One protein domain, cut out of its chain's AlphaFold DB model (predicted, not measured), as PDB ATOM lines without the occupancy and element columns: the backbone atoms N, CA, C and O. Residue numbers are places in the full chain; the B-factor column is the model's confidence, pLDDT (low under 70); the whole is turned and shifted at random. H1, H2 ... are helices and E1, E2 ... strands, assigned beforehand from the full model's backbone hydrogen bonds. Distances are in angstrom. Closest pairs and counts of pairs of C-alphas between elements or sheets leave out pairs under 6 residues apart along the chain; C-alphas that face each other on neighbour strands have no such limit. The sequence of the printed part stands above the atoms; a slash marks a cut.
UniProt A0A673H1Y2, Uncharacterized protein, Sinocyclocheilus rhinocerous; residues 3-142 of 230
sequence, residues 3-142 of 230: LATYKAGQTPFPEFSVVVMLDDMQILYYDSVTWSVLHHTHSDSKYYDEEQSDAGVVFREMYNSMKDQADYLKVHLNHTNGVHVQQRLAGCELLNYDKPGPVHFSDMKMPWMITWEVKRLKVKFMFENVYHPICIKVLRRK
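What this domain is: This is residues 3 to 142 of the 230 residues of an uncharacterized protein of Sinocyclocheilus rhinocerous (UniProt A0A673H1Y2). One twisted sheet of six strands has two long helices over one face, and no named helix on the other. H1 slants over E4, E3, E2, E1 and E5, while H2 covers E5 and E6; the pairing of the long strand E5 is staggered, with E1 over its residues 84 to 89 and with E6 over its residues 90 to 95. The 140 printed residues include two named helices and six named strands, in the order E1 E2 E3 E4 H1 E5 E6 H2, and the class is mixed, helices and strands. The sheet runs E4 E3 E2 E1 E5 E6, antiparallel throughout. The whole is compact, with a radius of gyration of the C-alphas of 16.1 A and spans of 48 by 34 by 23 A.

How they stand to each other: Start at inner strand E5, residues 84 to 95. Its residues 84 to 89 pair with E1, residues 3 to 8, where N 6 and O 86 are 2.8 A apart. Its residues 90 to 95 pair with edge strand E6, residues 99 to 105, in a hairpin with N 91 and O 104 at 2.8 A. From E1 the sheet goes on through E2, residues 16 to 22, with N 5 and O 17 at 2.8 A. Next come E3, residues 25 to 31, with N 18 and O 30 at 2.8 A from E2 to E3, and edge strand E4, residues 37 to 39, with N 38 and O 29 at 2.8 A. E1 E2 E3 E4 form a meander, each strand the antiparallel neighbour of the one before. H1, residues 48 to 76, and H2, residues 116 to 141, are on the same face, making two layers, helices on one face of a sheet. H1 has a height over the sheet of 9.0 A and runs slantwise to the strands, at 49 degrees to E2 on the local plane; its closest C-alphas to E1 are Met 66 and Tyr 6, 6.5 A apart. H2, at a height over the sheet of 8.7 A, runs slantwise at 50 degrees to E5 on the local plane; its closest C-alphas to E5 are Cys 135 and Cys 92, 6.2 A apart. H1, with residues 54 to 58 alone, and H2, with residues 130 to 134 alone, only just touch, with 3 pairs of C-alphas within 8 A; the closest are Val 58 and Tyr 131, 6.5 A. They run opposite ways at a shallow tilt of 27 degrees. In H1 every O i to N i+4 pair is within hydrogen-bond range, in H2 19 of 22.

Where its parts are: Find C-alpha 3 at (35.672, 17.027, -47.980), where E1 begins. H1 runs 40.9 A from C-alpha 48 at (39.145, 1.099, -59.968), and E5 spans 36.3 A. H2 runs 35.3 A to C-alpha 141 at (44.837, -0.733, -49.323), with a kink of 29 degrees near residue 131.

The domain as a whole: The two C-alphas farthest apart, those of Asn 81 and Tyr 97, are 51.0 A apart. The printed part has no cut and no long link. Its mean pLDDT is 81.4; 26 residues are under 70, among them 40 to 46, 95 to 99 and 106 to 112.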
ATOM      1  N   LEU A   3      36.339  15.728 -47.956       90.94
ATOM      2  CA  LEU A   3      35.672  17.027 -47.980       90.94
ATOM      3  C   LEU A   3      34.615  17.030 -49.082       90.94
ATOM      4  O   LEU A   3      34.942  17.070 -50.266       90.94
ATOM      5  N   ALA A   4      33.346  17.006 -48.687       92.94
ATOM      6  CA  ALA A   4      32.219  17.148 -49.597       92.94
ATOM      7  C   ALA A   4      31.734  18.598 -49.620       92.94
ATOM      8  O   ALA A   4      31.558  19.219 -48.573       92.94
ATOM      9  N   THR A   5      31.496  19.123 -50.816       94.38
ATOM     10  CA  THR A   5      30.987  20.475 -51.051       94.38
ATOM     11  C   THR A   5      29.733  20.390 -51.912       94.38
ATOM     12  O   THR A   5      29.766  19.788 -52.981       94.38
ATOM     13  N   TYR A   6      28.649  21.012 -51.458       94.44
ATOM     14  CA  TYR A   6      27.397  21.179 -52.192       94.44
ATOM     15  C   TYR A   6      27.146  22.669 -52.426       94.44
ATOM     16  O   TYR A   6      27.343  23.483 -51.519       94.44
ATOM     17  N   LYS A   7      26.718  23.033 -53.632       93.50
ATOM     18  CA  LYS A   7      26.435  24.412 -54.030       93.50
ATOM     19  C   LYS A   7      25.028  24.497 -54.598       93.50
ATOM     20  O   LYS A   7      24.745  23.896 -55.627       93.50
ATOM     21  N   ALA A   8      24.178  25.293 -53.963       91.00
ATOM     22  CA  ALA A   8      22.855  25.626 -54.475       91.00
ATOM     23  C   ALA A   8      22.895  26.993 -55.161       91.00
ATOM     24  O   ALA A   8      23.308  27.978 -54.550       91.00
ATOM     25  N   GLY A   9      22.437  27.061 -56.411       86.62
ATOM     26  CA  GLY A   9      22.408  28.288 -57.209       86.62
ATOM     27  C   GLY A   9      23.220  28.171 -58.497       86.62
ATOM     28  O   GLY A   9      23.821  27.141 -58.787       86.62
ATOM     29  N   GLN A  10      23.215  29.233 -59.301       85.94
ATOM     30  CA  GLN A  10      23.877  29.234 -60.603       85.94
ATOM     31  C   GLN A  10      25.378  29.505 -60.441       85.94
ATOM     32  O   GLN A  10      25.778  30.582 -60.004       85.94
ATOM     33  N   THR A  11      26.216  28.520 -60.777       88.12
ATOM     34  CA  THR A  11      27.683  28.610 -60.680       88.12
ATOM     35  C   THR A  11      28.335  27.878 -61.860       88.12
ATOM     36  O   THR A  11      27.728  26.939 -62.374       88.12
ATOM     37  N   PRO A  12      29.566  28.238 -62.274       90.75
ATOM     38  CA  PRO A  12      30.303  27.502 -63.307       90.75
ATOM     39  C   PRO A  12      30.886  26.167 -62.808       90.75
ATOM     40  O   PRO A  12      31.524  25.450 -63.573       90.75
ATOM     41  N   PHE A  13      30.715  25.836 -61.527       91.12
ATOM     42  CA  PHE A  13      31.280  24.648 -60.899       91.12
ATOM     43  C   PHE A  13      30.217  23.550 -60.699       91.12
ATOM     44  O   PHE A  13      29.033  23.876 -60.590       91.12
ATOM     45  N   PRO A  14      30.624  22.273 -60.531       93.88
ATOM     46  CA  PRO A  14      29.704  21.171 -60.232       93.88
ATOM     47  C   PRO A  14      28.835  21.457 -59.009       93.88
ATOM     48  O   PRO A  14      29.361  21.946 -58.010       93.88
ATOM     49  N   GLU A  15      27.546  21.120 -59.054       95.31
ATOM     50  CA  GLU A  15      26.620  21.266 -57.916       95.31
ATOM     51  C   GLU A  15      27.154  20.552 -56.668       95.31
ATOM     52  O   GLU A  15      27.059  21.069 -55.557       95.31
ATOM     53  N   PHE A  16      27.791  19.398 -56.856       96.44
ATOM     54  CA  PHE A  16      28.407  18.636 -55.788       96.44
ATOM     55  C   PHE A  16      29.783  18.119 -56.194       96.44
ATOM     56  O   PHE A  16      29.996  17.688 -57.326       96.44
ATOM     57  N   SER A  17      30.722  18.178 -55.256       95.62
ATOM     58  CA  SER A  17      32.084  17.686 -55.439       95.62
ATOM     59  C   SER A  17      32.647  17.140 -54.137       95.62
ATOM     60  O   SER A  17      32.415  17.715 -53.071       95.62
ATOM     61  N   VAL A  18      33.442  16.084 -54.230       94.25
ATOM     62  CA  VAL A  18      34.119  15.452 -53.105       94.25
ATOM     63  C   VAL A  18      35.602  15.324 -53.403       94.25
ATOM     64  O   VAL A  18      36.001  14.830 -54.456       94.25
ATOM     65  N   VAL A  19      36.414  15.748 -52.442       91.31
ATOM     66  CA  VAL A  19      37.862  15.544 -52.443       91.31
ATOM     67  C   VAL A  19      38.189  14.550 -51.339       91.31
ATOM     68  O   VAL A  19      37.860  14.788 -50.175       91.31
ATOM     69  N   VAL A  20      38.827  13.433 -51.693       86.31
ATOM     70  CA  VAL A  20      39.311  12.453 -50.715       86.31
ATOM     71  C   VAL A  20      40.802  12.661 -50.509       86.31
ATOM     72  O   VAL A  20      41.592  12.615 -51.454       86.31
ATOM     73  N   MET A  21      41.160  12.867 -49.249       80.50
ATOM     74  CA  MET A  21      42.514  13.087 -48.773       80.50
ATOM     75  C   MET A  21      42.977  11.894 -47.940       80.50
ATOM     76  O   MET A  21      42.272  11.445 -47.031       80.50
ATOM     77  N   LEU A  22      44.178  11.409 -48.218       76.50
ATOM     78  CA  LEU A  22      44.876  10.407 -47.423       76.50
ATOM     79  C   LEU A  22      46.210  11.000 -46.984       76.50
ATOM     80  O   LEU A  22      46.999  11.363 -47.851       76.50
ATOM     81  N   ASP A  23      46.430  11.133 -45.675       70.19
ATOM     82  CA  ASP A  23      47.621  11.783 -45.104       70.19
ATOM     83  C   ASP A  23      47.949  13.115 -45.805       70.19
ATOM     84  O   ASP A  23      49.074  13.371 -46.235       70.19
ATOM     85  N   ASP A  24      46.904  13.932 -45.979       67.12
ATOM     86  CA  ASP A  24      46.887  15.228 -46.675       67.12
ATOM     87  C   ASP A  24      47.210  15.216 -48.175       67.12
ATOM     88  O   ASP A  24      47.322  16.273 -48.791       67.12
ATOM     89  N   MET A  25      47.282  14.046 -48.809       65.88
ATOM     90  CA  MET A  25      47.361  13.933 -50.266       65.88
ATOM     91  C   MET A  25      45.992  13.703 -50.887       65.88
ATOM     92  O   MET A  25      45.264  12.790 -50.491       65.88
ATOM     93  N   GLN A  26      45.656  14.483 -51.917       74.75
ATOM     94  CA  GLN A  26      44.464  14.231 -52.718       74.75
ATOM     95  C   GLN A  26      44.650  12.954 -53.544       74.75
ATOM     96  O   GLN A  26      45.430  12.908 -54.493       74.75
ATOM     97  N   ILE A  27      43.892  11.918 -53.199       78.06
ATOM     98  CA  ILE A  27      43.952  10.625 -53.891       78.06
ATOM     99  C   ILE A  27      42.816  10.448 -54.898       78.06
ATOM    100  O   ILE A  27      42.982   9.757 -55.904       78.06
ATOM    101  N   LEU A  28      41.656  11.055 -54.630       84.00
ATOM    102  CA  LEU A  28      40.432  10.867 -55.406       84.00
ATOM    103  C   LEU A  28      39.659  12.186 -55.482       84.00
ATOM    104  O   LEU A  28      39.577  12.937 -54.505       84.00
ATOM    105  N   TYR A  29      39.062  12.430 -56.638       90.50
ATOM    106  CA  TYR A  29      38.086  13.484 -56.878       90.50
ATOM    107  C   TYR A  29      36.787  12.861 -57.388       90.50
ATOM    108  O   TYR A  29      36.833  11.918 -58.168       90.50
ATOM    109  N   TYR A  30      35.640  13.366 -56.955       92.88
ATOM    110  CA  TYR A  30      34.327  12.938 -57.432       92.88
ATOM    111  C   TYR A  30      33.444  14.163 -57.627       92.88
ATOM    112  O   TYR A  30      33.466  15.062 -56.786       92.88
ATOM    113  N   ASP A  31      32.638  14.203 -58.682       94.94
ATOM    114  CA  ASP A  31      31.728  15.320 -58.925       94.94
ATOM    115  C   ASP A  31      30.361  14.887 -59.471       94.94
ATOM    116  O   ASP A  31      30.143  13.744 -59.868       94.94
ATOM    117  N   SER A  32      29.414  15.825 -59.461       95.12
ATOM    118  CA  SER A  32      28.055  15.639 -59.977       95.12
ATOM    119  C   SER A  32      27.903  15.904 -61.478       95.12
ATOM    120  O   SER A  32      26.775  15.947 -61.969       95.12
ATOM    121  N   VAL A  33      28.994  16.161 -62.201       93.12
ATOM    122  CA  VAL A  33      28.985  16.317 -63.662       93.12
ATOM    123  C   VAL A  33      29.213  14.955 -64.304       93.12
ATOM    124  O   VAL A  33      28.403  14.521 -65.120       93.12
ATOM    125  N   THR A  34      30.272  14.255 -63.902       92.75
ATOM    126  CA  THR A  34      30.613  12.922 -64.407       92.75
ATOM    127  C   THR A  34      30.001  11.804 -63.572       92.75
ATOM    128  O   THR A  34      29.848  10.692 -64.074       92.75
ATOM    129  N   TRP A  35      29.647  12.074 -62.308       92.69
ATOM    130  CA  TRP A  35      29.241  11.051 -61.335       92.69
ATOM    131  C   TRP A  35      30.276   9.924 -61.201       92.69
ATOM    132  O   TRP A  35      29.939   8.774 -60.899       92.69
ATOM    133  N   SER A  36      31.549  10.255 -61.421       89.44
ATOM    134  CA  SER A  36      32.655   9.308 -61.450       89.44
ATOM    135  C   SER A  36      33.847   9.779 -60.636       89.44
ATOM    136  O   SER A  36      34.036  10.967 -60.385       89.44
ATOM    137  N   VAL A  37      34.656   8.813 -60.223       87.56
ATOM    138  CA  VAL A  37      35.917   9.022 -59.534       87.56
ATOM    139  C   VAL A  37      36.996   9.351 -60.559       87.56
ATOM    140  O   VAL A  37      37.155   8.667 -61.568       87.56
ATOM    141  N   LEU A  38      37.763  10.394 -60.276       84.62
ATOM    142  CA  LEU A  38      38.968  10.771 -60.992       84.62
ATOM    143  C   LEU A  38      40.165  10.650 -60.046       84.62
ATOM    144  O   LEU A  38      40.205  11.260 -58.975       84.62
ATOM    145  N   HIS A  39      41.150   9.854 -60.447       77.50
ATOM    146  CA  HIS A  39      42.372   9.614 -59.682       77.50
ATOM    147  C   HIS A  39      43.457  10.609 -60.111       77.50
ATOM    148  O   HIS A  39      43.739  10.721 -61.300       77.50
ATOM    149  N   HIS A  40      44.067  11.322 -59.160       63.50
ATOM    150  CA  HIS A  40      45.127  12.300 -59.463       63.50
ATOM    151  C   HIS A  40      46.533  11.683 -59.555       63.50
ATOM    152  O   HIS A  40      47.390  12.214 -60.250       63.50
ATOM    153  N   THR A  41      46.785  10.552 -58.895       56.50
ATOM    154  CA  THR A  41      48.091   9.868 -58.895       56.50
ATOM    155  C   THR A  41      48.054   8.623 -59.774       56.50
ATOM    156  O   THR A  41      47.051   7.917 -59.751       56.50
ATOM    157  N   HIS A  42      49.142   8.382 -60.533       51.84
ATOM    158  CA  HIS A  42      49.385   7.274 -61.484       51.84
ATOM    159  C   HIS A  42      48.533   6.026 -61.175       51.84
ATOM    160  O   HIS A  42      48.915   5.149 -60.397       51.84
ATOM    161  N   SER A  43      47.324   6.008 -61.738       51.69
ATOM    162  CA  SER A  43      46.254   5.104 -61.330       51.69
ATOM    163  C   SER A  43      46.207   3.904 -62.260       51.69
ATOM    164  O   SER A  43      45.330   3.797 -63.107       51.69
ATOM    165  N   ASP A  44      47.134   2.973 -62.045       49.62
ATOM    166  CA  ASP A  44      46.854   1.550 -62.257       49.62
ATOM    167  C   ASP A  44      46.260   0.993 -60.953       49.62
ATOM    168  O   ASP A  44      46.785   0.070 -60.319       49.62
ATOM    169  N   SER A  45      45.175   1.616 -60.472       59.91
ATOM    170  CA  SER A  45      44.427   1.054 -59.352       59.91
ATOM    171  C   SER A  45      43.757  -0.224 -59.843       59.91
ATOM    172  O   SER A  45      42.723  -0.185 -60.504       59.91
ATOM    173  N   LYS A  46      44.296  -1.382 -59.452       69.25
ATOM    174  CA  LYS A  46      43.640  -2.695 -59.611       69.25
ATOM    175  C   LYS A  46      42.245  -2.780 -58.960       69.25
ATOM    176  O   LYS A  46      41.600  -3.818 -59.039       69.25
ATOM    177  N   TYR A  47      41.817  -1.720 -58.274       75.19
ATOM    178  CA  TYR A  47      40.551  -1.596 -57.566       75.19
ATOM    179  C   TYR A  47      39.630  -0.522 -58.159       75.19
ATOM    180  O   TYR A  47      38.653  -0.183 -57.503       75.19
ATOM    181  N   TYR A  48      39.912   0.005 -59.358       79.88
ATOM    182  CA  TYR A  48      39.145   1.099 -59.968       79.88
ATOM    183  C   TYR A  48      37.624   0.876 -59.923       79.88
ATOM    184  O   TYR A  48      36.900   1.715 -59.394       79.88
ATOM    185  N   ASP A  49      37.140  -0.276 -60.398       84.25
ATOM    186  CA  ASP A  49      35.699  -0.574 -60.442       84.25
ATOM    187  C   ASP A  49      35.068  -0.632 -59.043       84.25
ATOM    188  O   ASP A  49      33.946  -0.168 -58.826       84.25
ATOM    189  N   GLU A  50      35.800  -1.177 -58.071       86.94
ATOM    190  CA  GLU A  50      35.341  -1.266 -56.686       86.94
ATOM    191  C   GLU A  50      35.336   0.114 -56.015       86.94
ATOM    192  O   GLU A  50      34.351   0.471 -55.375       86.94
ATOM    193  N   GLU A  51      36.391   0.914 -56.208       85.69
ATOM    194  CA  GLU A  51      36.494   2.290 -55.706       85.69
ATOM    195  C   GLU A  51      35.392   3.176 -56.314       85.69
ATOM    196  O   GLU A  51      34.751   3.940 -55.594       85.69
ATOM    197  N   GLN A  52      35.113   3.025 -57.611       88.50
ATOM    198  CA  GLN A  52      34.030   3.711 -58.317       88.50
ATOM    199  C   GLN A  52      32.650   3.316 -57.768       88.50
ATOM    200  O   GLN A  52      31.796   4.181 -57.557       88.50
ATOM    201  N   SER A  53      32.421   2.024 -57.520       91.31
ATOM    202  CA  SER A  53      31.164   1.526 -56.950       91.31
ATOM    203  C   SER A  53      30.957   2.016 -55.514       91.31
ATOM    204  O   SER A  53      29.897   2.555 -55.191       91.31
ATOM    205  N   ASP A  54      31.971   1.877 -54.658       90.62
ATOM    206  CA  ASP A  54      31.946   2.342 -53.268       90.62
ATOM    207  C   ASP A  54      31.681   3.852 -53.189       90.62
ATOM    208  O   ASP A  54      30.801   4.303 -52.449       90.62
ATOM    209  N   ALA A  55      32.412   4.634 -53.990       90.31
ATOM    210  CA  ALA A  55      32.229   6.076 -54.111       90.31
ATOM    211  C   ALA A  55      30.810   6.420 -54.575       90.31
ATOM    212  O   ALA A  55      30.177   7.309 -54.010       90.31
ATOM    213  N   GLY A  56      30.277   5.684 -55.554       91.25
ATOM    214  CA  GLY A  56      28.914   5.858 -56.041       91.25
ATOM    215  C   GLY A  56      27.858   5.656 -54.954       91.25
ATOM    216  O   GLY A  56      26.915   6.439 -54.874       91.25
ATOM    217  N   VAL A  57      28.016   4.657 -54.082       90.94
ATOM    218  CA  VAL A  57      27.086   4.430 -52.962       90.94
ATOM    219  C   VAL A  57      27.202   5.545 -51.920       90.94
ATOM    220  O   VAL A  57      26.198   6.141 -51.526       90.94
ATOM    221  N   VAL A  58      28.424   5.855 -51.485       91.06
ATOM    222  CA  VAL A  58      28.669   6.812 -50.397       91.06
ATOM    223  C   VAL A  58      28.336   8.241 -50.823       91.06
ATOM    224  O   VAL A  58      27.556   8.930 -50.162       91.06
ATOM    225  N   PHE A  59      28.911   8.708 -51.929       92.62
ATOM    226  CA  PHE A  59      28.829  10.111 -52.328       92.62
ATOM    227  C   PHE A  59      27.456  10.486 -52.878       92.62
ATOM    228  O   PHE A  59      27.040  11.633 -52.724       92.62
ATOM    229  N   ARG A  60      26.697   9.529 -53.420       92.25
ATOM    230  CA  ARG A  60      25.316   9.776 -53.848       92.25
ATOM    231  C   ARG A  60      24.365   9.959 -52.670       92.25
ATOM    232  O   ARG A  60      23.521  10.851 -52.706       92.25
ATOM    233  N   GLU A  61      24.533   9.186 -51.597       90.06
ATOM    234  CA  GLU A  61      23.782   9.415 -50.355       90.06
ATOM    235  C   GLU A  61      24.176  10.743 -49.694       90.06
ATOM    236  O   GLU A  61      23.302  11.471 -49.218       90.06
ATOM    237  N   MET A  62      25.465  11.107 -49.717       89.69
ATOM    238  CA  MET A  62      25.919  12.421 -49.243       89.69
ATOM    239  C   MET A  62      25.299  13.564 -50.051       89.69
ATOM    240  O   MET A  62      24.783  14.505 -49.449       89.69
ATOM    241  N   TYR A  63      25.296  13.462 -51.383       93.06
ATOM    242  CA  TYR A  63      24.656  14.429 -52.273       93.06
ATOM    243  C   TYR A  63      23.173  14.603 -51.936       93.06
ATOM    244  O   TYR A  63      22.744  15.721 -51.663       93.06
ATOM    245  N   ASN A  64      22.406  13.507 -51.872       91.19
ATOM    246  CA  ASN A  64      20.978  13.560 -51.550       91.19
ATOM    247  C   ASN A  64      20.739  14.199 -50.174       91.19
ATOM    248  O   ASN A  64      19.866  15.047 -50.018       91.19
ATOM    249  N   SER A  65      21.554  13.838 -49.180       87.50
ATOM    250  CA  SER A  65      21.468  14.399 -47.829       87.50
ATOM    251  C   SER A  65      21.765  15.904 -47.782       87.50
ATOM    252  O   SER A  65      21.084  16.634 -47.060       87.50
ATOM    253  N   MET A  66      22.777  16.375 -48.516       89.81
ATOM    254  CA  MET A  66      23.143  17.798 -48.567       89.81
ATOM    255  C   MET A  66      22.127  18.610 -49.370       89.81
ATOM    256  O   MET A  66      21.738  19.693 -48.939       89.81
ATOM    257  N   LYS A  67      21.622  18.056 -50.474       91.38
ATOM    258  CA  LYS A  67      20.558  18.661 -51.274       91.38
ATOM    259  C   LYS A  67      19.275  18.850 -50.469       91.38
ATOM    260  O   LYS A  67      18.785  19.968 -50.367       91.38
ATOM    261  N   ASP A  68      18.799  17.792 -49.813       87.62
ATOM    262  CA  ASP A  68      17.637  17.846 -48.920       87.62
ATOM    263  C   ASP A  68      17.770  18.953 -47.865       87.62
ATOM    264  O   ASP A  68      16.801  19.626 -47.507       87.62
ATOM    265  N   GLN A  69      18.978  19.110 -47.320       85.31
ATOM    266  CA  GLN A  69      19.259  20.132 -46.327       85.31
ATOM    267  C   GLN A  69      19.270  21.535 -46.939       85.31
ATOM    268  O   GLN A  69      18.717  22.455 -46.336       85.31
ATOM    269  N   ALA A  70      19.879  21.706 -48.109       88.00
ATOM    270  CA  ALA A  70      19.903  22.978 -48.816       88.00
ATOM    271  C   ALA A  70      18.492  23.427 -49.217       88.00
ATOM    272  O   ALA A  70      18.133  24.574 -48.960       88.00
ATOM    273  N   ASP A  71      17.669  22.522 -49.750       87.75
ATOM    274  CA  ASP A  71      16.274  22.793 -50.115       87.75
ATOM    275  C   ASP A  71      15.447  23.204 -48.889       87.75
ATOM    276  O   ASP A  71      14.706  24.188 -48.921       87.75
ATOM    277  N   TYR A  72      15.633  22.504 -47.766       84.62
ATOM    278  CA  TYR A  72      14.988  22.859 -46.504       84.62
ATOM    279  C   TYR A  72      15.409  24.254 -46.013       84.62
ATOM    280  O   TYR A  72      14.552  25.072 -45.671       84.62
ATOM    281  N   LEU A  73      16.715  24.542 -45.990       83.25
ATOM    282  CA  LEU A  73      17.260  25.831 -45.547       83.25
ATOM    283  C   LEU A  73      16.818  26.982 -46.449       83.25
ATOM    284  O   LEU A  73      16.515  28.061 -45.945       83.25
ATOM    285  N   LYS A  74      16.732  26.745 -47.759       84.44
ATOM    286  CA  LYS A  74      16.262  27.720 -48.744       84.44
ATOM    287  C   LYS A  74      14.862  28.229 -48.402       84.44
ATOM    288  O   LYS A  74      14.631  29.436 -48.406       84.44
ATOM    289  N   VAL A  75      13.954  27.312 -48.062       83.31
ATOM    290  CA  VAL A  75      12.577  27.639 -47.662       83.31
ATOM    291  C   VAL A  75      12.543  28.311 -46.287       83.31
ATOM    292  O   VAL A  75      11.880  29.326 -46.124       83.31
ATOM    293  N   HIS A  76      13.271  27.780 -45.301       80.06
ATOM    294  CA  HIS A  76      13.181  28.263 -43.913       80.06
ATOM    295  C   HIS A  76      13.843  29.622 -43.689       80.06
ATOM    296  O   HIS A  76      13.388  30.391 -42.847       80.06
ATOM    297  N   LEU A  77      14.915  29.920 -44.421       82.00
ATOM    298  CA  LEU A  77      15.638  31.186 -44.305       82.00
ATOM    299  C   LEU A  77      15.130  32.245 -45.292       82.00
ATOM    300  O   LEU A  77      15.670  33.345 -45.320       82.00
ATOM    301  N   ASN A  78      14.113  31.934 -46.111       78.69
ATOM    302  CA  ASN A  78      13.630  32.792 -47.202       78.69
ATOM    303  C   ASN A  78      14.751  33.276 -48.147       78.69
ATOM    304  O   ASN A  78      14.642  34.323 -48.786       78.69
ATOM    305  N   HIS A  79      15.838  32.512 -48.255       76.19
ATOM    306  CA  HIS A  79      16.967  32.820 -49.125       76.19
ATOM    307  C   HIS A  79      16.735  32.199 -50.501       76.19
ATOM    308  O   HIS A  79      17.271  31.149 -50.844       76.19
ATOM    309  N   THR A  80      15.874  32.825 -51.297       70.44
ATOM    310  CA  THR A  80      15.537  32.344 -52.645       70.44
ATOM    311  C   THR A  80      16.566  32.735 -53.701       70.44
ATOM    312  O   THR A  80      16.686  32.032 -54.706       70.44
ATOM    313  N   ASN A  81      17.323  33.806 -53.446       76.56
ATOM    314  CA  ASN A  81      18.281  34.400 -54.371       76.56
ATOM    315  C   ASN A  81      19.710  34.306 -53.825       76.56
ATOM    316  O   ASN A  81      19.953  34.608 -52.659       76.56
ATOM    317  N   GLY A  82      20.656  33.961 -54.699       82.31
ATOM    318  CA  GLY A  82      22.078  33.869 -54.371       82.31
ATOM    319  C   GLY A  82      22.630  32.450 -54.474       82.31
ATOM    320  O   GLY A  82      21.919  31.500 -54.804       82.31
ATOM    321  N   VAL A  83      23.934  32.333 -54.233       87.50
ATOM    322  CA  VAL A  83      24.641  31.052 -54.192       87.50
ATOM    323  C   VAL A  83      24.872  30.678 -52.736       87.50
ATOM    324  O   VAL A  83      25.439  31.459 -51.972       87.50
ATOM    325  N   HIS A  84      24.465  29.470 -52.364       86.56
ATOM    326  CA  HIS A  84      24.711  28.905 -51.043       86.56
ATOM    327  C   HIS A  84      25.683  27.746 -51.148       86.56
ATOM    328  O   HIS A  84      25.548  26.893 -52.023       86.56
ATOM    329  N   VAL A  85      26.645  27.706 -50.232       89.56
ATOM    330  CA  VAL A  85      27.659  26.654 -50.173       89.56
ATOM    331  C   VAL A  85      27.536  25.930 -48.844       89.56
ATOM    332  O   VAL A  85      27.501  26.553 -47.785       89.56
ATOM    333  N   GLN A  86      27.488  24.606 -48.909       87.94
ATOM    334  CA  GLN A  86      27.542  23.726 -47.756       87.94
ATOM    335  C   GLN A  86      28.767  22.824 -47.876       87.94
ATOM    336  O   GLN A  86      29.001  22.228 -48.925       87.94
ATOM    337  N   GLN A  87      29.522  22.683 -46.789       90.75
ATOM    338  CA  GLN A  87      30.667  21.782 -46.719       90.75
ATOM    339  C   GLN A  87      30.494  20.780 -45.579       90.75
ATOM    340  O   GLN A  87      29.940  21.109 -44.530       90.75
ATOM    341  N   ARG A  88      30.952  19.546 -45.797       86.62
ATOM    342  CA  ARG A  88      31.003  18.486 -44.788       86.62
ATOM    343  C   ARG A  88      32.363  17.809 -44.830       86.62
ATOM    344  O   ARG A  88      32.793  17.349 -45.887       86.62
ATOM    345  N   LEU A  89      32.999  17.722 -43.669       85.75
ATOM    346  CA  LEU A  89      34.201  16.935 -43.459       85.75
ATOM    347  C   LEU A  89      33.807  15.594 -42.838       85.75
ATOM    348  O   LEU A  89      33.095  15.545 -41.833       85.75
ATOM    349  N   ALA A  90      34.269  14.504 -43.440       84.81
ATOM    350  CA  ALA A  90      34.120  13.161 -42.903       84.81
ATOM    351  C   ALA A  90      35.440  12.400 -43.020       84.81
ATOM    352  O   ALA A  90      36.163  12.536 -43.997       84.81
ATOM    353  N   GLY A  91      35.779  11.550 -42.066       85.12
ATOM    354  CA  GLY A  91      37.027  10.796 -42.096       85.12
ATOM    355  C   GLY A  91      37.002   9.652 -41.108       85.12
ATOM    356  O   GLY A  91      36.286   9.703 -40.115       85.12
ATOM    357  N   CYS A  92      37.770   8.616 -41.400       85.25
ATOM    358  CA  CYS A  92      38.142   7.615 -40.421       85.25
ATOM    359  C   CYS A  92      39.658   7.648 -40.267       85.25
ATOM    360  O   CYS A  92      40.372   8.031 -41.198       85.25
ATOM    361  N   GLU A  93      40.115   7.239 -39.096       79.56
ATOM    362  CA  GLU A  93      41.526   7.054 -38.798       79.56
ATOM    363  C   GLU A  93      41.803   5.567 -38.584       79.56
ATOM    364  O   GLU A  93      40.926   4.808 -38.156       79.56
ATOM    365  N   LEU A  94      43.026   5.140 -38.884       76.56
ATOM    366  CA  LEU A  94      43.524   3.823 -38.511       76.56
ATOM    367  C   LEU A  94      44.540   4.026 -37.387       76.56
ATOM    368  O   LEU A  94      45.525   4.736 -37.562       76.56
ATOM    369  N   LEU A  95      44.275   3.442 -36.220       68.50
ATOM    370  CA  LEU A  95      45.197   3.487 -35.092       68.50
ATOM    371  C   LEU A  95      46.256   2.390 -35.235       68.50
ATOM    372  O   LEU A  95      46.077   1.407 -35.960       68.50
ATOM    373  N   ASN A  96      47.336   2.534 -34.466       61.12
ATOM    374  CA  ASN A  96      48.387   1.530 -34.337       61.12
ATOM    375  C   ASN A  96      47.803   0.111 -34.165       61.12
ATOM    376  O   ASN A  96      46.865  -0.093 -33.386       61.12
ATOM    377  N   TYR A  97      48.401  -0.864 -34.865       57.25
ATOM    378  CA  TYR A  97      47.974  -2.273 -34.954       57.25
ATOM    379  C   TYR A  97      46.708  -2.546 -35.795       57.25
ATOM    380  O   TYR A  97      45.930  -3.436 -35.448       57.25
ATOM    381  N   ASP A  98      46.478  -1.791 -36.876       63.44
ATOM    382  CA  ASP A  98      45.338  -1.971 -37.801       63.44
ATOM    383  C   ASP A  98      43.953  -1.890 -37.140       63.44
ATOM    384  O   ASP A  98      42.944  -2.388 -37.671       63.44
ATOM    385  N   LYS A  99      43.899  -1.250 -35.969       69.88
ATOM    386  CA  LYS A  99      42.671  -1.071 -35.206       69.88
ATOM    387  C   LYS A  99      41.910   0.129 -35.773       69.88
ATOM    388  O   LYS A  99      42.496   1.205 -35.886       69.88
ATOM    389  N   PRO A 100      40.618  -0.022 -36.114       71.25
ATOM    390  CA  PRO A 100      39.793   1.111 -36.510       71.25
ATOM    391  C   PRO A 100      39.818   2.197 -35.431       71.25
ATOM    392  O   PRO A 100      39.569   1.920 -34.256       71.25
ATOM    393  N   GLY A 101      40.174   3.410 -35.841       69.12
ATOM    394  CA  GLY A 101      40.195   4.601 -35.007       69.12
ATOM    395  C   GLY A 101      38.862   5.346 -35.001       69.12
ATOM    396  O   GLY A 101      37.858   4.852 -35.529       69.12
ATOM    397  N   PRO A 102      38.834   6.543 -34.392       63.28
ATOM    398  CA  PRO A 102      37.644   7.378 -34.374       63.28
ATOM    399  C   PRO A 102      37.202   7.770 -35.789       63.28
ATOM    400  O   PRO A 102      37.989   7.878 -36.733       63.28
ATOM    401  N   VAL A 103      35.894   7.981 -35.929       67.88
ATOM    402  CA  VAL A 103      35.287   8.565 -37.125       67.88
ATOM    403  C   VAL A 103      34.986  10.020 -36.829       67.88
ATOM    404  O   VAL A 103      34.276  10.339 -35.875       67.88
ATOM    405  N   HIS A 104      35.494  10.896 -37.682       72.25
ATOM    406  CA  HIS A 104      35.196  12.315 -37.650       72.25
ATOM    407  C   HIS A 104      34.109  12.602 -38.676       72.25
ATOM    408  O   HIS A 104      34.220  12.211 -39.835       72.25
ATOM    409  N   PHE A 105      33.050  13.279 -38.252       73.44
ATOM    410  CA  PHE A 105      31.985  13.725 -39.137       73.44
ATOM    411  C   PHE A 105      31.410  15.038 -38.622       73.44
ATOM    412  O   PHE A 105      30.936  15.124 -37.488       73.44
ATOM    413  N   SER A 106      31.443  16.060 -39.470       68.69
ATOM    414  CA  SER A 106      30.751  17.315 -39.218       68.69
ATOM    415  C   SER A 106      29.336  17.232 -39.794       68.69
ATOM    416  O   SER A 106      29.149  17.418 -41.002       68.69
ATOM    417  N   ASP A 107      28.340  16.974 -38.942       66.50
ATOM    418  CA  ASP A 107      26.941  17.225 -39.299       66.50
ATOM    419  C   ASP A 107      26.488  18.584 -38.795       66.50
ATOM    420  O   ASP A 107      26.758  18.966 -37.651       66.50
ATOM    421  N   MET A 108      25.703  19.275 -39.611       62.88
ATOM    422  CA  MET A 108      25.040  20.489 -39.163       62.88
ATOM    423  C   MET A 108      23.719  20.107 -38.497       62.88
ATOM    424  O   MET A 108      22.796  19.631 -39.154       62.88
ATOM    425  N   LYS A 109      23.628  20.325 -37.181       68.38
ATOM    426  CA  LYS A 109      22.413  20.051 -36.405       68.38
ATOM    427  C   LYS A 109      21.268  20.945 -36.878       68.38
ATOM    428  O   LYS A 109      21.378  22.164 -36.793       68.38
ATOM    429  N   MET A 110      20.147  20.339 -37.276       64.62
ATOM    430  CA  MET A 110      18.928  21.061 -37.669       64.62
ATOM    431  C   MET A 110      17.714  20.636 -36.824       64.62
ATOM    432  O   MET A 110      16.825  19.962 -37.339       64.62
ATOM    433  N   PRO A 111      17.632  21.040 -35.539       67.62
ATOM    434  CA  PRO A 111      16.552  20.619 -34.635       67.62
ATOM    435  C   PRO A 111      15.145  21.023 -35.100       67.62
ATOM    436  O   PRO A 111      14.168  20.383 -34.734       67.62
ATOM    437  N   TRP A 112      15.047  22.079 -35.912       67.31
ATOM    438  CA  TRP A 112      13.787  22.631 -36.423       67.31
ATOM    439  C   TRP A 112      13.151  21.793 -37.540       67.31
ATOM    440  O   TRP A 112      11.981  21.978 -37.871       67.31
ATOM    441  N   MET A 113      13.901  20.858 -38.126       70.12
ATOM    442  CA  MET A 113      13.370  19.951 -39.135       70.12
ATOM    443  C   MET A 113      12.605  18.828 -38.427       70.12
ATOM    444  O   MET A 113      13.197  18.033 -37.711       70.12
ATOM    445  N   ILE A 114      11.292  18.720 -38.645       69.81
ATOM    446  CA  ILE A 114      10.441  17.718 -37.965       69.81
ATOM    447  C   ILE A 114      10.957  16.283 -38.184       69.81
ATOM    448  O   ILE A 114      10.929  15.452 -37.282       69.81
ATOM    449  N   THR A 115      11.501  15.991 -39.369       76.44
ATOM    450  CA  THR A 115      12.093  14.683 -39.698       76.44
ATOM    451  C   THR A 115      13.552  14.531 -39.252       76.44
ATOM    452  O   THR A 115      14.186  13.542 -39.613       76.44
ATOM    453  N   TRP A 116      14.120  15.502 -38.529       75.38
ATOM    454  CA  TRP A 116      15.539  15.541 -38.165       75.38
ATOM    455  C   TRP A 116      15.992  14.271 -37.459       75.38
ATOM    456  O   TRP A 116      16.991  13.686 -37.855       75.38
ATOM    457  N   GLU A 117      15.240  13.809 -36.461       78.81
ATOM    458  CA  GLU A 117      15.589  12.615 -35.687       78.81
ATOM    459  C   GLU A 117      15.684  11.368 -36.579       78.81
ATOM    460  O   GLU A 117      16.660  10.620 -36.509       78.81
ATOM    461  N   VAL A 118      14.733  11.191 -37.500       80.94
ATOM    462  CA  VAL A 118      14.729  10.073 -38.457       80.94
ATOM    463  C   VAL A 118      15.875  10.201 -39.463       80.94
ATOM    464  O   VAL A 118      16.593   9.231 -39.713       80.94
ATOM    465  N   LYS A 119      16.097  11.400 -40.019       77.44
ATOM    466  CA  LYS A 119      17.202  11.648 -40.959       77.44
ATOM    467  C   LYS A 119      18.562  11.443 -40.288       77.44
ATOM    468  O   LYS A 119      19.427  10.798 -40.873       77.44
ATOM    469  N   ARG A 120      18.724  11.900 -39.044       78.69
ATOM    470  CA  ARG A 120      19.932  11.706 -38.234       78.69
ATOM    471  C   ARG A 120      20.202  10.226 -37.990       78.69
ATOM    472  O   ARG A 120      21.345   9.802 -38.114       78.69
ATOM    473  N   LEU A 121      19.173   9.435 -37.678       82.50
ATOM    474  CA  LEU A 121      19.307   7.983 -37.518       82.50
ATOM    475  C   LEU A 121      19.748   7.308 -38.820       82.50
ATOM    476  O   LEU A 121      20.672   6.499 -38.785       82.50
ATOM    477  N   LYS A 122      19.158   7.678 -39.966       82.31
ATOM    478  CA  LYS A 122      19.570   7.150 -41.277       82.31
ATOM    479  C   LYS A 122      21.026   7.506 -41.591       82.31
ATOM    480  O   LYS A 122      21.797   6.630 -41.967       82.31
ATOM    481  N   VAL A 123      21.412   8.770 -41.416       79.44
ATOM    482  CA  VAL A 123      22.790   9.233 -41.652       79.44
ATOM    483  C   VAL A 123      23.761   8.492 -40.736       79.44
ATOM    484  O   VAL A 123      24.735   7.930 -41.223       79.44
ATOM    485  N   LYS A 124      23.458   8.399 -39.437       82.06
ATOM    486  CA  LYS A 124      24.269   7.653 -38.466       82.06
ATOM    487  C   LYS A 124      24.426   6.181 -38.864       82.06
ATOM    488  O   LYS A 124      25.546   5.682 -38.892       82.06
ATOM    489  N   PHE A 125      23.332   5.520 -39.240       85.94
ATOM    490  CA  PHE A 125      23.354   4.133 -39.704       85.94
ATOM    491  C   PHE A 125      24.250   3.954 -40.936       85.94
ATOM    492  O   PHE A 125      25.071   3.041 -40.961       85.94
ATOM    493  N   MET A 126      24.133   4.839 -41.931       84.81
ATOM    494  CA  MET A 126      24.981   4.806 -43.127       84.81
ATOM    495  C   MET A 126      26.452   5.059 -42.791       84.81
ATOM    496  O   MET A 126      27.332   4.407 -43.348       84.81
ATOM    497  N   PHE A 127      26.734   5.960 -41.850       82.00
ATOM    498  CA  PHE A 127      28.097   6.218 -41.403       82.00
ATOM    499  C   PHE A 127      28.734   4.993 -40.742       82.00
ATOM    500  O   PHE A 127      29.850   4.618 -41.093       82.00
ATOM    501  N   GLU A 128      28.015   4.351 -39.824       83.44
ATOM    502  CA  GLU A 128      28.521   3.210 -39.056       83.44
ATOM    503  C   GLU A 128      28.628   1.934 -39.903       83.44
ATOM    504  O   GLU A 128      29.606   1.202 -39.784       83.44
ATOM    505  N   ASN A 129      27.657   1.681 -40.787       87.00
ATOM    506  CA  ASN A 129      27.533   0.392 -41.480       87.00
ATOM    507  C   ASN A 129      28.015   0.409 -42.936       87.00
ATOM    508  O   ASN A 129      28.226  -0.658 -43.508       87.00
ATOM    509  N   VAL A 130      28.190   1.587 -43.549       88.88
ATOM    510  CA  VAL A 130      28.598   1.710 -44.960       88.88
ATOM    511  C   VAL A 130      29.877   2.531 -45.092       88.88
ATOM    512  O   VAL A 130      30.887   2.018 -45.567       88.88
ATOM    513  N   TYR A 131      29.874   3.780 -44.615       86.56
ATOM    514  CA  TYR A 131      31.030   4.671 -44.751       86.56
ATOM    515  C   TYR A 131      32.251   4.158 -43.987       86.56
ATOM    516  O   TYR A 131      33.337   4.086 -44.555       86.56
ATOM    517  N   HIS A 132      32.089   3.796 -42.712       85.81
ATOM    518  CA  HIS A 132      33.209   3.389 -41.871       85.81
ATOM    519  C   HIS A 132      33.922   2.131 -42.408       85.81
ATOM    520  O   HIS A 132      35.139   2.199 -42.600       85.81
ATOM    521  N   PRO A 133      33.226   1.028 -42.764       88.81
ATOM    522  CA  PRO A 133      33.872  -0.136 -43.373       88.81
ATOM    523  C   PRO A 133      34.593   0.176 -44.690       88.81
ATOM    524  O   PRO A 133      35.722  -0.274 -44.882       88.81
ATOM    525  N   ILE A 134      33.979   0.965 -45.581       89.06
ATOM    526  CA  ILE A 134      34.594   1.369 -46.857       89.06
ATOM    527  C   ILE A 134      35.836   2.225 -46.603       89.06
ATOM    528  O   ILE A 134      36.885   1.989 -47.198       89.06
ATOM    529  N   CYS A 135      35.752   3.177 -45.677       86.12
ATOM    530  CA  CYS A 135      36.855   4.061 -45.330       86.12
ATOM    531  C   CYS A 135      38.057   3.267 -44.786       86.12
ATOM    532  O   CYS A 135      39.166   3.407 -45.299       86.12
ATOM    533  N   ILE A 136      37.836   2.345 -43.841       85.12
ATOM    534  CA  ILE A 136      38.896   1.463 -43.319       85.12
ATOM    535  C   ILE A 136      39.450   0.541 -44.418       85.12
ATOM    536  O   ILE A 136      40.660   0.314 -44.481       85.12
ATOM    537  N   LYS A 137      38.593   0.026 -45.310       85.25
ATOM    538  CA  LYS A 137      39.000  -0.795 -46.462       85.25
ATOM    539  C   LYS A 137      39.947  -0.034 -47.393       85.25
ATOM    540  O   LYS A 137      40.965  -0.593 -47.795       85.25
ATOM    541  N   VAL A 138      39.636   1.223 -47.715       80.81
ATOM    542  CA  VAL A 138      40.481   2.087 -48.556       80.81
ATOM    543  C   VAL A 138      41.797   2.417 -47.848       80.81
ATOM    544  O   VAL A 138      42.852   2.263 -48.460       80.81
ATOM    545  N   LEU A 139      41.754   2.773 -46.556       78.94
ATOM    546  CA  LEU A 139      42.957   3.048 -45.757       78.94
ATOM    547  C   LEU A 139      43.935   1.867 -45.762       78.94
ATOM    548  O   LEU A 139      45.108   2.042 -46.069       78.94
ATOM    549  N   ARG A 140      43.451   0.643 -45.518       77.50
ATOM    550  CA  ARG A 140      44.294  -0.569 -45.510       77.50
ATOM    551  C   ARG A 140      44.942  -0.886 -46.857       77.50
ATOM    552  O   ARG A 140      45.972  -1.547 -46.904       77.50
ATOM    553  N   ARG A 141      44.324  -0.474 -47.966       75.81
ATOM    554  CA  ARG A 141      44.837  -0.733 -49.323       75.81
ATOM    555  C   ARG A 141      45.887   0.280 -49.762       75.81
ATOM    556  O   ARG A 141      46.663  -0.017 -50.668       75.81
ATOM    557  N   LYS A 142      45.883   1.469 -49.167       67.00
ATOM    558  CA  LYS A 142      46.744   2.590 -49.538       67.00
ATOM    559  C   LYS A 142      47.780   2.811 -48.427       67.00
ATOM    560  O   LYS A 142      47.764   3.826 -47.747       67.00
TER     561      LYS A 142